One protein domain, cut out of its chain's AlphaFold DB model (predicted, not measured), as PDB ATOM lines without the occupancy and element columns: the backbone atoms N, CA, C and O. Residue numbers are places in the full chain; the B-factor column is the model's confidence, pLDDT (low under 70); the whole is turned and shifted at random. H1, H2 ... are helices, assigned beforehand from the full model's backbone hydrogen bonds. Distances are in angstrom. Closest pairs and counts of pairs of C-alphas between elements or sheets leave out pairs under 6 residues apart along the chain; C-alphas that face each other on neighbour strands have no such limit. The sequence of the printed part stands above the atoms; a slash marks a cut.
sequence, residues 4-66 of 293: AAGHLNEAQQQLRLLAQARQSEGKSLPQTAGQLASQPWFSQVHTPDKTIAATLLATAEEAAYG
ATOM      1  N   ALA A   4     103.755 118.795 110.982       85.00
ATOM      2  CA  ALA A   4     104.166 117.709 111.875       85.00
ATOM      3  C   ALA A   4     105.654 117.777 112.270       85.00
ATOM      4  O   ALA A   4     106.018 117.300 113.336       85.00
ATOM      5  N   ALA A   5     106.496 118.382 111.428       83.81
ATOM      6  CA  ALA A   5     107.917 118.603 111.688       83.81
ATOM      7  C   ALA A   5     108.204 119.908 112.465       83.81
ATOM      8  O   ALA A   5     109.362 120.239 112.690       83.81
ATOM      9  N   GLY A   6     107.172 120.661 112.870       85.12
ATOM     10  CA  GLY A   6     107.327 121.905 113.634       85.12
ATOM     11  C   GLY A   6     107.645 123.152 112.798       85.12
ATOM     12  O   GLY A   6     107.826 124.230 113.358       85.12
ATOM     13  N   HIS A   7     107.653 123.053 111.465       87.88
ATOM     14  CA  HIS A   7     107.889 124.182 110.554       87.88
ATOM     15  C   HIS A   7     106.586 124.951 110.301       87.88
ATOM     16  O   HIS A   7     105.973 124.882 109.229       87.88
ATOM     17  N   LEU A   8     106.099 125.613 111.355       89.81
ATOM     18  CA  LEU A   8     104.766 126.213 111.395       89.81
ATOM     19  C   LEU A   8     104.630 127.429 110.466       89.81
ATOM     20  O   LEU A   8     103.576 127.594 109.858       89.81
ATOM     21  N   ASN A   9     105.675 128.247 110.285       90.31
ATOM     22  CA  ASN A   9     105.614 129.377 109.347       90.31
ATOM     23  C   ASN A   9     105.423 128.883 107.903       90.31
ATOM     24  O   ASN A   9     104.479 129.282 107.220       90.31
ATOM     25  N   GLU A  10     106.272 127.962 107.456       88.56
ATOM     26  CA  GLU A  10     106.267 127.428 106.094       88.56
ATOM     27  C   GLU A  10     104.968 126.663 105.820       88.56
ATOM     28  O   GLU A  10     104.359 126.828 104.762       88.56
ATOM     29  N   ALA A  11     104.480 125.888 106.795       89.56
ATOM     30  CA  ALA A  11     103.180 125.230 106.709       89.56
ATOM     31  C   ALA A  11     102.028 126.243 106.555       89.56
ATOM     32  O   ALA A  11     101.149 126.047 105.712       89.56
ATOM     33  N   GLN A  12     102.042 127.336 107.328       92.00
ATOM     34  CA  GLN A  12     101.050 128.411 107.234       92.00
ATOM     35  C   GLN A  12     101.065 129.055 105.840       92.00
ATOM     36  O   GLN A  12     100.009 129.248 105.236       92.00
ATOM     37  N   GLN A  13     102.250 129.364 105.305       89.19
ATOM     38  CA  GLN A  13     102.404 129.966 103.977       89.19
ATOM     39  C   GLN A  13     101.891 129.049 102.861       89.19
ATOM     40  O   GLN A  13     101.130 129.502 102.006       89.19
ATOM     41  N   GLN A  14     102.246 127.762 102.886       88.50
ATOM     42  CA  GLN A  14     101.797 126.791 101.882       88.50
ATOM     43  C   GLN A  14     100.273 126.622 101.886       88.50
ATOM     44  O   GLN A  14      99.652 126.586 100.825       88.50
ATOM     45  N   LEU A  15      99.644 126.589 103.067       91.19
ATOM     46  CA  LEU A  15      98.183 126.536 103.179       91.19
ATOM     47  C   LEU A  15      97.512 127.807 102.635       91.19
ATOM     48  O   LEU A  15      96.488 127.704 101.961       91.19
ATOM     49  N   ARG A  16      98.093 128.992 102.867       91.94
ATOM     50  CA  ARG A  16      97.591 130.254 102.291       91.94
ATOM     51  C   ARG A  16      97.699 130.270 100.767       91.94
ATOM     52  O   ARG A  16      96.728 130.627 100.108       91.94
ATOM     53  N   LEU A  17      98.837 129.852 100.212       89.62
ATOM     54  CA  LEU A  17      99.035 129.754  98.761       89.62
ATOM     55  C   LEU A  17      98.061 128.754  98.128       89.62
ATOM     56  O   LEU A  17      97.438 129.059  97.114       89.62
ATOM     57  N   LEU A  18      97.869 127.593  98.761       90.19
ATOM     58  CA  LEU A  18      96.888 126.601  98.327       90.19
ATOM     59  C   LEU A  18      95.466 127.174  98.335       90.19
ATOM     60  O   LEU A  18      94.723 126.968  97.378       90.19
ATOM     61  N   ALA A  19      95.083 127.897  99.390       89.94
ATOM     62  CA  ALA A  19      93.771 128.532  99.484       89.94
ATOM     63  C   ALA A  19      93.559 129.567  98.373       89.94
ATOM     64  O   ALA A  19      92.527 129.536  97.707       89.94
ATOM     65  N   GLN A  20      94.553 130.424  98.123       91.50
ATOM     66  CA  GLN A  20      94.510 131.429  97.057       91.50
ATOM     67  C   GLN A  20      94.378 130.790  95.670       91.50
ATOM     68  O   GLN A  20      93.498 131.178  94.906       91.50
ATOM     69  N   ALA A  21      95.192 129.774  95.366       89.06
ATOM     70  CA  ALA A  21      95.142 129.069  94.084       89.06
ATOM     71  C   ALA A  21      93.796 128.352  93.866       89.06
ATOM     72  O   ALA A  21      93.219 128.393  92.781       89.06
ATOM     73  N   ARG A  22      93.242 127.727  94.913       89.44
ATOM     74  CA  ARG A  22      91.920 127.084  94.841       89.44
ATOM     75  C   ARG A  22      90.802 128.101  94.650       89.44
ATOM     76  O   ARG A  22      89.918 127.868  93.831       89.44
ATOM     77  N   GLN A  23      90.873 129.236  95.340       90.44
ATOM     78  CA  GLN A  23      89.904 130.317  95.201       90.44
ATOM     79  C   GLN A  23      89.920 130.920  93.792       90.44
ATOM     80  O   GLN A  23      88.849 131.147  93.233       90.44
ATOM     81  N   SER A  24      91.096 131.122  93.180       89.88
ATOM     82  CA  SER A  24      91.183 131.604  91.791       89.88
ATOM     83  C   SER A  24      90.615 130.609  90.775       89.88
ATOM     84  O   SER A  24      90.180 131.010  89.701       89.88
ATOM     85  N   GLU A  25      90.577 129.321  91.120       91.50
ATOM     86  CA  GLU A  25      89.927 128.267  90.333       91.50
ATOM     87  C   GLU A  25      88.446 128.042  90.705       91.50
ATOM     88  O   GLU A  25      87.815 127.138  90.155       91.50
ATOM     89  N   GLY A  26      87.887 128.796  91.661       91.00
ATOM     90  CA  GLY A  26      86.517 128.609  92.157       91.00
ATOM     91  C   GLY A  26      86.288 127.299  92.926       91.00
ATOM     92  O   GLY A  26      85.153 126.843  93.042       91.00
ATOM     93  N   LYS A  27      87.349 126.664  93.434       90.12
ATOM     94  CA  LYS A  27      87.301 125.373  94.141       90.12
ATOM     95  C   LYS A  27      87.463 125.556  95.649       90.12
ATOM     96  O   LYS A  27      88.187 126.434  96.112       90.12
ATOM     97  N   SER A  28      86.836 124.676  96.428       87.06
ATOM     98  CA  SER A  28      87.027 124.615  97.880       87.06
ATOM     99  C   SER A  28      88.368 123.973  98.257       87.06
ATOM    100  O   SER A  28      88.952 123.195  97.497       87.06
ATOM    101  N   LEU A  29      88.853 124.269  99.465       87.75
ATOM    102  CA  LEU A  29      90.025 123.603 100.027       87.75
ATOM    103  C   LEU A  29      89.754 122.104 100.253       87.75
ATOM    104  O   LEU A  29      88.653 121.736 100.667       87.75
ATOM    105  N   PRO A  30      90.755 121.228 100.052       91.38
ATOM    106  CA  PRO A  30      90.675 119.842 100.497       91.38
ATOM    107  C   PRO A  30      90.405 119.755 102.005       91.38
ATOM    108  O   PRO A  30      90.965 120.532 102.778       91.38
ATOM    109  N   GLN A  31      89.606 118.774 102.435       88.75
ATOM    110  CA  GLN A  31      89.162 118.630 103.829       88.75
ATOM    111  C   GLN A  31      90.325 118.665 104.835       88.75
ATOM    112  O   GLN A  31      90.273 119.409 105.810       88.75
ATOM    113  N   THR A  32      91.406 117.928 104.569       89.25
ATOM    114  CA  THR A  32      92.594 117.878 105.436       89.25
ATOM    115  C   THR A  32      93.303 119.231 105.543       89.25
ATOM    116  O   THR A  32      93.784 119.598 106.612       89.25
ATOM    117  N   ALA A  33      93.347 120.004 104.453       88.00
ATOM    118  CA  ALA A  33      93.920 121.349 104.461       88.00
ATOM    119  C   ALA A  33      93.027 122.327 105.238       88.00
ATOM    120  O   ALA A  33      93.538 123.136 106.009       88.00
ATOM    121  N   GLY A  34      91.703 122.207 105.090       88.25
ATOM    122  CA  GLY A  34      90.730 122.976 105.868       88.25
ATOM    123  C   GLY A  34      90.843 122.710 107.373       88.25
ATOM    124  O   GLY A  34      90.896 123.655 108.152       88.25
ATOM    125  N   GLN A  35      90.976 121.441 107.771       90.88
ATOM    126  CA  GLN A  35      91.180 121.040 109.170       90.88
ATOM    127  C   GLN A  35      92.481 121.584 109.763       90.88
ATOM    128  O   GLN A  35      92.509 121.965 110.929       90.88
ATOM    129  N   LEU A  36      93.568 121.618 108.986       89.25
ATOM    130  CA  LEU A  36      94.835 122.203 109.434       89.25
ATOM    131  C   LEU A  36      94.738 123.726 109.571       89.25
ATOM    132  O   LEU A  36      95.233 124.280 110.548       89.25
ATOM    133  N   ALA A  37      94.077 124.395 108.623       89.88
ATOM    134  CA  ALA A  37      93.909 125.846 108.633       89.88
ATOM    135  C   ALA A  37      92.978 126.348 109.756       89.88
ATOM    136  O   ALA A  37      93.074 127.509 110.143       89.88
ATOM    137  N   SER A  38      92.102 125.498 110.304       91.00
ATOM    138  CA  SER A  38      91.222 125.853 111.428       91.00
ATOM    139  C   SER A  38      91.870 125.714 112.813       91.00
ATOM    140  O   SER A  38      91.217 125.984 113.819       91.00
ATOM    141  N   GLN A  39      93.121 125.255 112.907       91.94
ATOM    142  CA  GLN A  39      93.803 125.060 114.192       91.94
ATOM    143  C   GLN A  39      94.392 126.374 114.746       91.94
ATOM    144  O   GLN A  39      94.816 127.224 113.964       91.94
ATOM    145  N   PRO A  40      94.519 126.534 116.084       91.50
ATOM    146  CA  PRO A  40      94.969 127.791 116.702       91.50
ATOM    147  C   PRO A  40      96.337 128.298 116.227       91.50
ATOM    148  O   PRO A  40      96.551 129.506 116.130       91.50
ATOM    149  N   TRP A  41      97.261 127.390 115.898       92.00
ATOM    150  CA  TRP A  41      98.595 127.754 115.415       92.00
ATOM    151  C   TRP A  41      98.546 128.531 114.089       92.00
ATOM    152  O   TRP A  41      99.429 129.348 113.834       92.00
ATOM    153  N   PHE A  42      97.524 128.319 113.247       90.94
ATOM    154  CA  PHE A  42      97.427 128.948 111.928       90.94
ATOM    155  C   PHE A  42      97.152 130.455 112.009       90.94
ATOM    156  O   PHE A  42      97.478 131.187 111.076       90.94
ATOM    157  N   SER A  43      96.609 130.951 113.122       88.94
ATOM    158  CA  SER A  43      96.389 132.386 113.357       88.94
ATOM    159  C   SER A  43      97.569 133.078 114.050       88.94
ATOM    160  O   SER A  43      97.569 134.300 114.172       88.94
ATOM    161  N   GLN A  44      98.575 132.325 114.503       90.88
ATOM    162  CA  GLN A  44      99.732 132.861 115.219       90.88
ATOM    163  C   GLN A  44     100.823 133.368 114.263       90.88
ATOM    164  O   GLN A  44     100.909 132.965 113.098       90.88
ATOM    165  N   VAL A  45     101.670 134.263 114.776       87.56
ATOM    166  CA  VAL A  45     102.868 134.737 114.079       87.56
ATOM    167  C   VAL A  45     104.011 133.779 114.385       87.56
ATOM    168  O   VAL A  45     104.389 133.610 115.539       87.56
ATOM    169  N   HIS A  46     104.571 133.181 113.338       89.00
ATOM    170  CA  HIS A  46     105.727 132.293 113.428       89.00
ATOM    171  C   HIS A  46     106.933 132.956 112.775       89.00
ATOM    172  O   HIS A  46     106.783 133.683 111.792       89.00
ATOM    173  N   THR A  47     108.136 132.693 113.271       87.69
ATOM    174  CA  THR A  47     109.367 133.186 112.640       87.69
ATOM    175  C   THR A  47     109.724 132.299 111.440       87.69
ATOM    176  O   THR A  47     109.635 131.080 111.571       87.69
ATOM    177  N   PRO A  48     110.114 132.861 110.279       85.12
ATOM    178  CA  PRO A  48     110.545 132.059 109.135       85.12
ATOM    179  C   PRO A  48     111.837 131.294 109.434       85.12
ATOM    180  O   PRO A  48     112.814 131.896 109.895       85.12
ATOM    181  N   ASP A  49     111.879 130.009 109.093       86.81
ATOM    182  CA  ASP A  49     113.100 129.213 109.106       86.81
ATOM    183  C   ASP A  49     113.760 129.283 107.725       86.81
ATOM    184  O   ASP A  49     113.370 128.626 106.755       86.81
ATOM    185  N   LYS A  50     114.806 130.108 107.629       85.38
ATOM    186  CA  LYS A  50     115.538 130.319 106.373       85.38
ATOM    187  C   LYS A  50     116.165 129.034 105.831       85.38
ATOM    188  O   LYS A  50     116.288 128.905 104.615       85.38
ATOM    189  N   THR A  51     116.554 128.100 106.697       88.19
ATOM    190  CA  THR A  51     117.197 126.839 106.302       88.19
ATOM    191  C   THR A  51     116.183 125.904 105.652       88.19
ATOM    192  O   THR A  51     116.445 125.316 104.602       88.19
ATOM    193  N   ILE A  52     114.988 125.812 106.233       87.62
ATOM    194  CA  ILE A  52     113.901 124.992 105.692       87.62
ATOM    195  C   ILE A  52     113.337 125.605 104.420       87.62
ATOM    196  O   ILE A  52     113.150 124.890 103.438       87.62
ATOM    197  N   ALA A  53     113.145 126.925 104.387       84.12
ATOM    198  CA  ALA A  53     112.747 127.624 103.172       84.12
ATOM    199  C   ALA A  53     113.738 127.370 102.018       84.12
ATOM    200  O   ALA A  53     113.310 127.077 100.902       84.12
ATOM    201  N   ALA A  54     115.048 127.409 102.286       85.06
ATOM    202  CA  ALA A  54     116.075 127.087 101.293       85.06
ATOM    203  C   ALA A  54     116.010 125.617 100.838       85.06
ATOM    204  O   ALA A  54     116.100 125.342  99.645       85.06
ATOM    205  N   THR A  55     115.794 124.683 101.767       88.94
ATOM    206  CA  THR A  55     115.688 123.242 101.470       88.94
ATOM    207  C   THR A  55     114.458 122.925 100.614       88.94
ATOM    208  O   THR A  55     114.545 122.177  99.638       88.94
ATOM    209  N   LEU A  56     113.306 123.515 100.944       87.06
ATOM    210  CA  LEU A  56     112.072 123.365 100.172       87.06
ATOM    211  C   LEU A  56     112.208 123.960  98.774       87.06
ATOM    212  O   LEU A  56     111.758 123.341  97.813       87.06
ATOM    213  N   LEU A  57     112.844 125.129  98.656       85.81
ATOM    214  CA  LEU A  57     113.127 125.737  97.360       85.81
ATOM    215  C   LEU A  57     114.014 124.823  96.511       85.81
ATOM    216  O   LEU A  57     113.637 124.522  95.387       85.81
ATOM    217  N   ALA A  58     115.123 124.320  97.061       86.94
ATOM    218  CA  ALA A  58     116.011 123.403  96.349       86.94
ATOM    219  C   ALA A  58     115.282 122.125  95.900       86.94
ATOM    220  O   ALA A  58     115.439 121.684  94.766       86.94
ATOM    221  N   THR A  59     114.420 121.567  96.757       89.12
ATOM    222  CA  THR A  59     113.603 120.388  96.421       89.12
ATOM    223  C   THR A  59     112.612 120.691  95.295       89.12
ATOM    224  O   THR A  59     112.429 119.876  94.395       89.12
ATOM    225  N   ALA A  60     111.972 121.862  95.322       88.50
ATOM    226  CA  ALA A  60     111.049 122.284  94.273       88.50
ATOM    227  C   ALA A  60     111.771 122.552  92.944       88.50
ATOM    228  O   ALA A  60     111.262 122.183  91.890       88.50
ATOM    229  N   GLU A  61     112.954 123.168  92.983       91.06
ATOM    230  CA  GLU A  61     113.792 123.403  91.806       91.06
ATOM    231  C   GLU A  61     114.268 122.089  91.181       91.06
ATOM    232  O   GLU A  61     114.216 121.952  89.960       91.06
ATOM    233  N   GLU A  62     114.662 121.111  91.998       91.06
ATOM    234  CA  GLU A  62     115.039 119.776  91.525       91.06
ATOM    235  C   GLU A  62     113.841 119.033  90.920       91.06
ATOM    236  O   GLU A  62     113.941 118.496  89.825       91.06
ATOM    237  N   ALA A  63     112.675 119.070  91.567       90.69
ATOM    238  CA  ALA A  63     111.470 118.441  91.029       90.69
ATOM    239  C   ALA A  63     110.981 119.092  89.720       90.69
ATOM    240  O   ALA A  63     110.434 118.404  88.863       90.69
ATOM    241  N   ALA A  64     111.146 120.411  89.568       90.69
ATOM    242  CA  ALA A  64     110.683 121.145  88.390       90.69
ATOM    243  C   ALA A  64     111.677 121.099  87.222       90.69
ATOM    244  O   ALA A  64     111.263 121.056  86.067       90.69
ATOM    245  N   TYR A  65     112.979 121.146  87.511       93.56
ATOM    246  CA  TYR A  65     114.019 121.386  86.510       93.56
ATOM    247  C   TYR A  65     115.161 120.366  86.559       93.56
ATOM    248  O   TYR A  65     116.152 120.548  85.846       93.56
ATOM    249  N   GLY A  66     115.075 119.323  87.390       90.38
ATOM    250  CA  GLY A  66     116.105 118.293  87.587       90.38
ATOM    251  C   GLY A  66     116.610 117.699  86.274       90.38
ATOM    252  O   GLY A  66     117.817 117.701  86.029       90.38
TER     253      GLY A  66
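Overview. This is residues 4 to 66 of the 293 residues of an uncharacterized protein of Hymenobacter sp. BRD128 (UniProt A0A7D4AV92). The long helices H1 and H4 make an open V, nearest each other toward their first residues; short H2 and H3 pack on H1, away from H4. Residues 57 to 66, mostly H4, stick out. The printed part has 63 residues, four helices named in chain order and no named strand: all helix, only just loose, close to compact, radius of gyration of the C-alphas 13.1 A, spans 31 by 27 by 17 A.

Along the chain. H1, residues 8 to 24, runs 24.5 A from C-alpha 8 at (104.766, 126.213, 111.395). H2 is residues 31 to 37, 9.9 A; H3 is 40 to 43, 5.9 A. H4, residues 50 to 65, runs 21.8 A to C-alpha 65 at (114.019, 121.386, 86.510).

Arrangement. H1, with residues 12 to 15 alone, only just touches H2, with 3 pairs of C-alphas within 8 A; the closest, Leu 15 and Ala 33, are 6.8 A apart, at a steep tilt of 53 degrees, opposite ways. With residues 8 to 12 alone it only just touches H3, also 3 pairs; closest C-alphas Gln 12 and Phe 42, 6.0 A. H1 and H4 are close but not clearly touching, closest C-alphas Glu 10 and Ala 53, 7.1 A. H2 and H4 are apart. In H1, H2 and H4 every O i to N i+4 pair is within hydrogen-bond range; H3 is too short for one.

Size, cuts and confidence. The C-alphas farthest apart, Pro 40 and Gly 66, are 37.2 A apart. The printed part has no cut and no long link; no printed residue is under pLDDT 70.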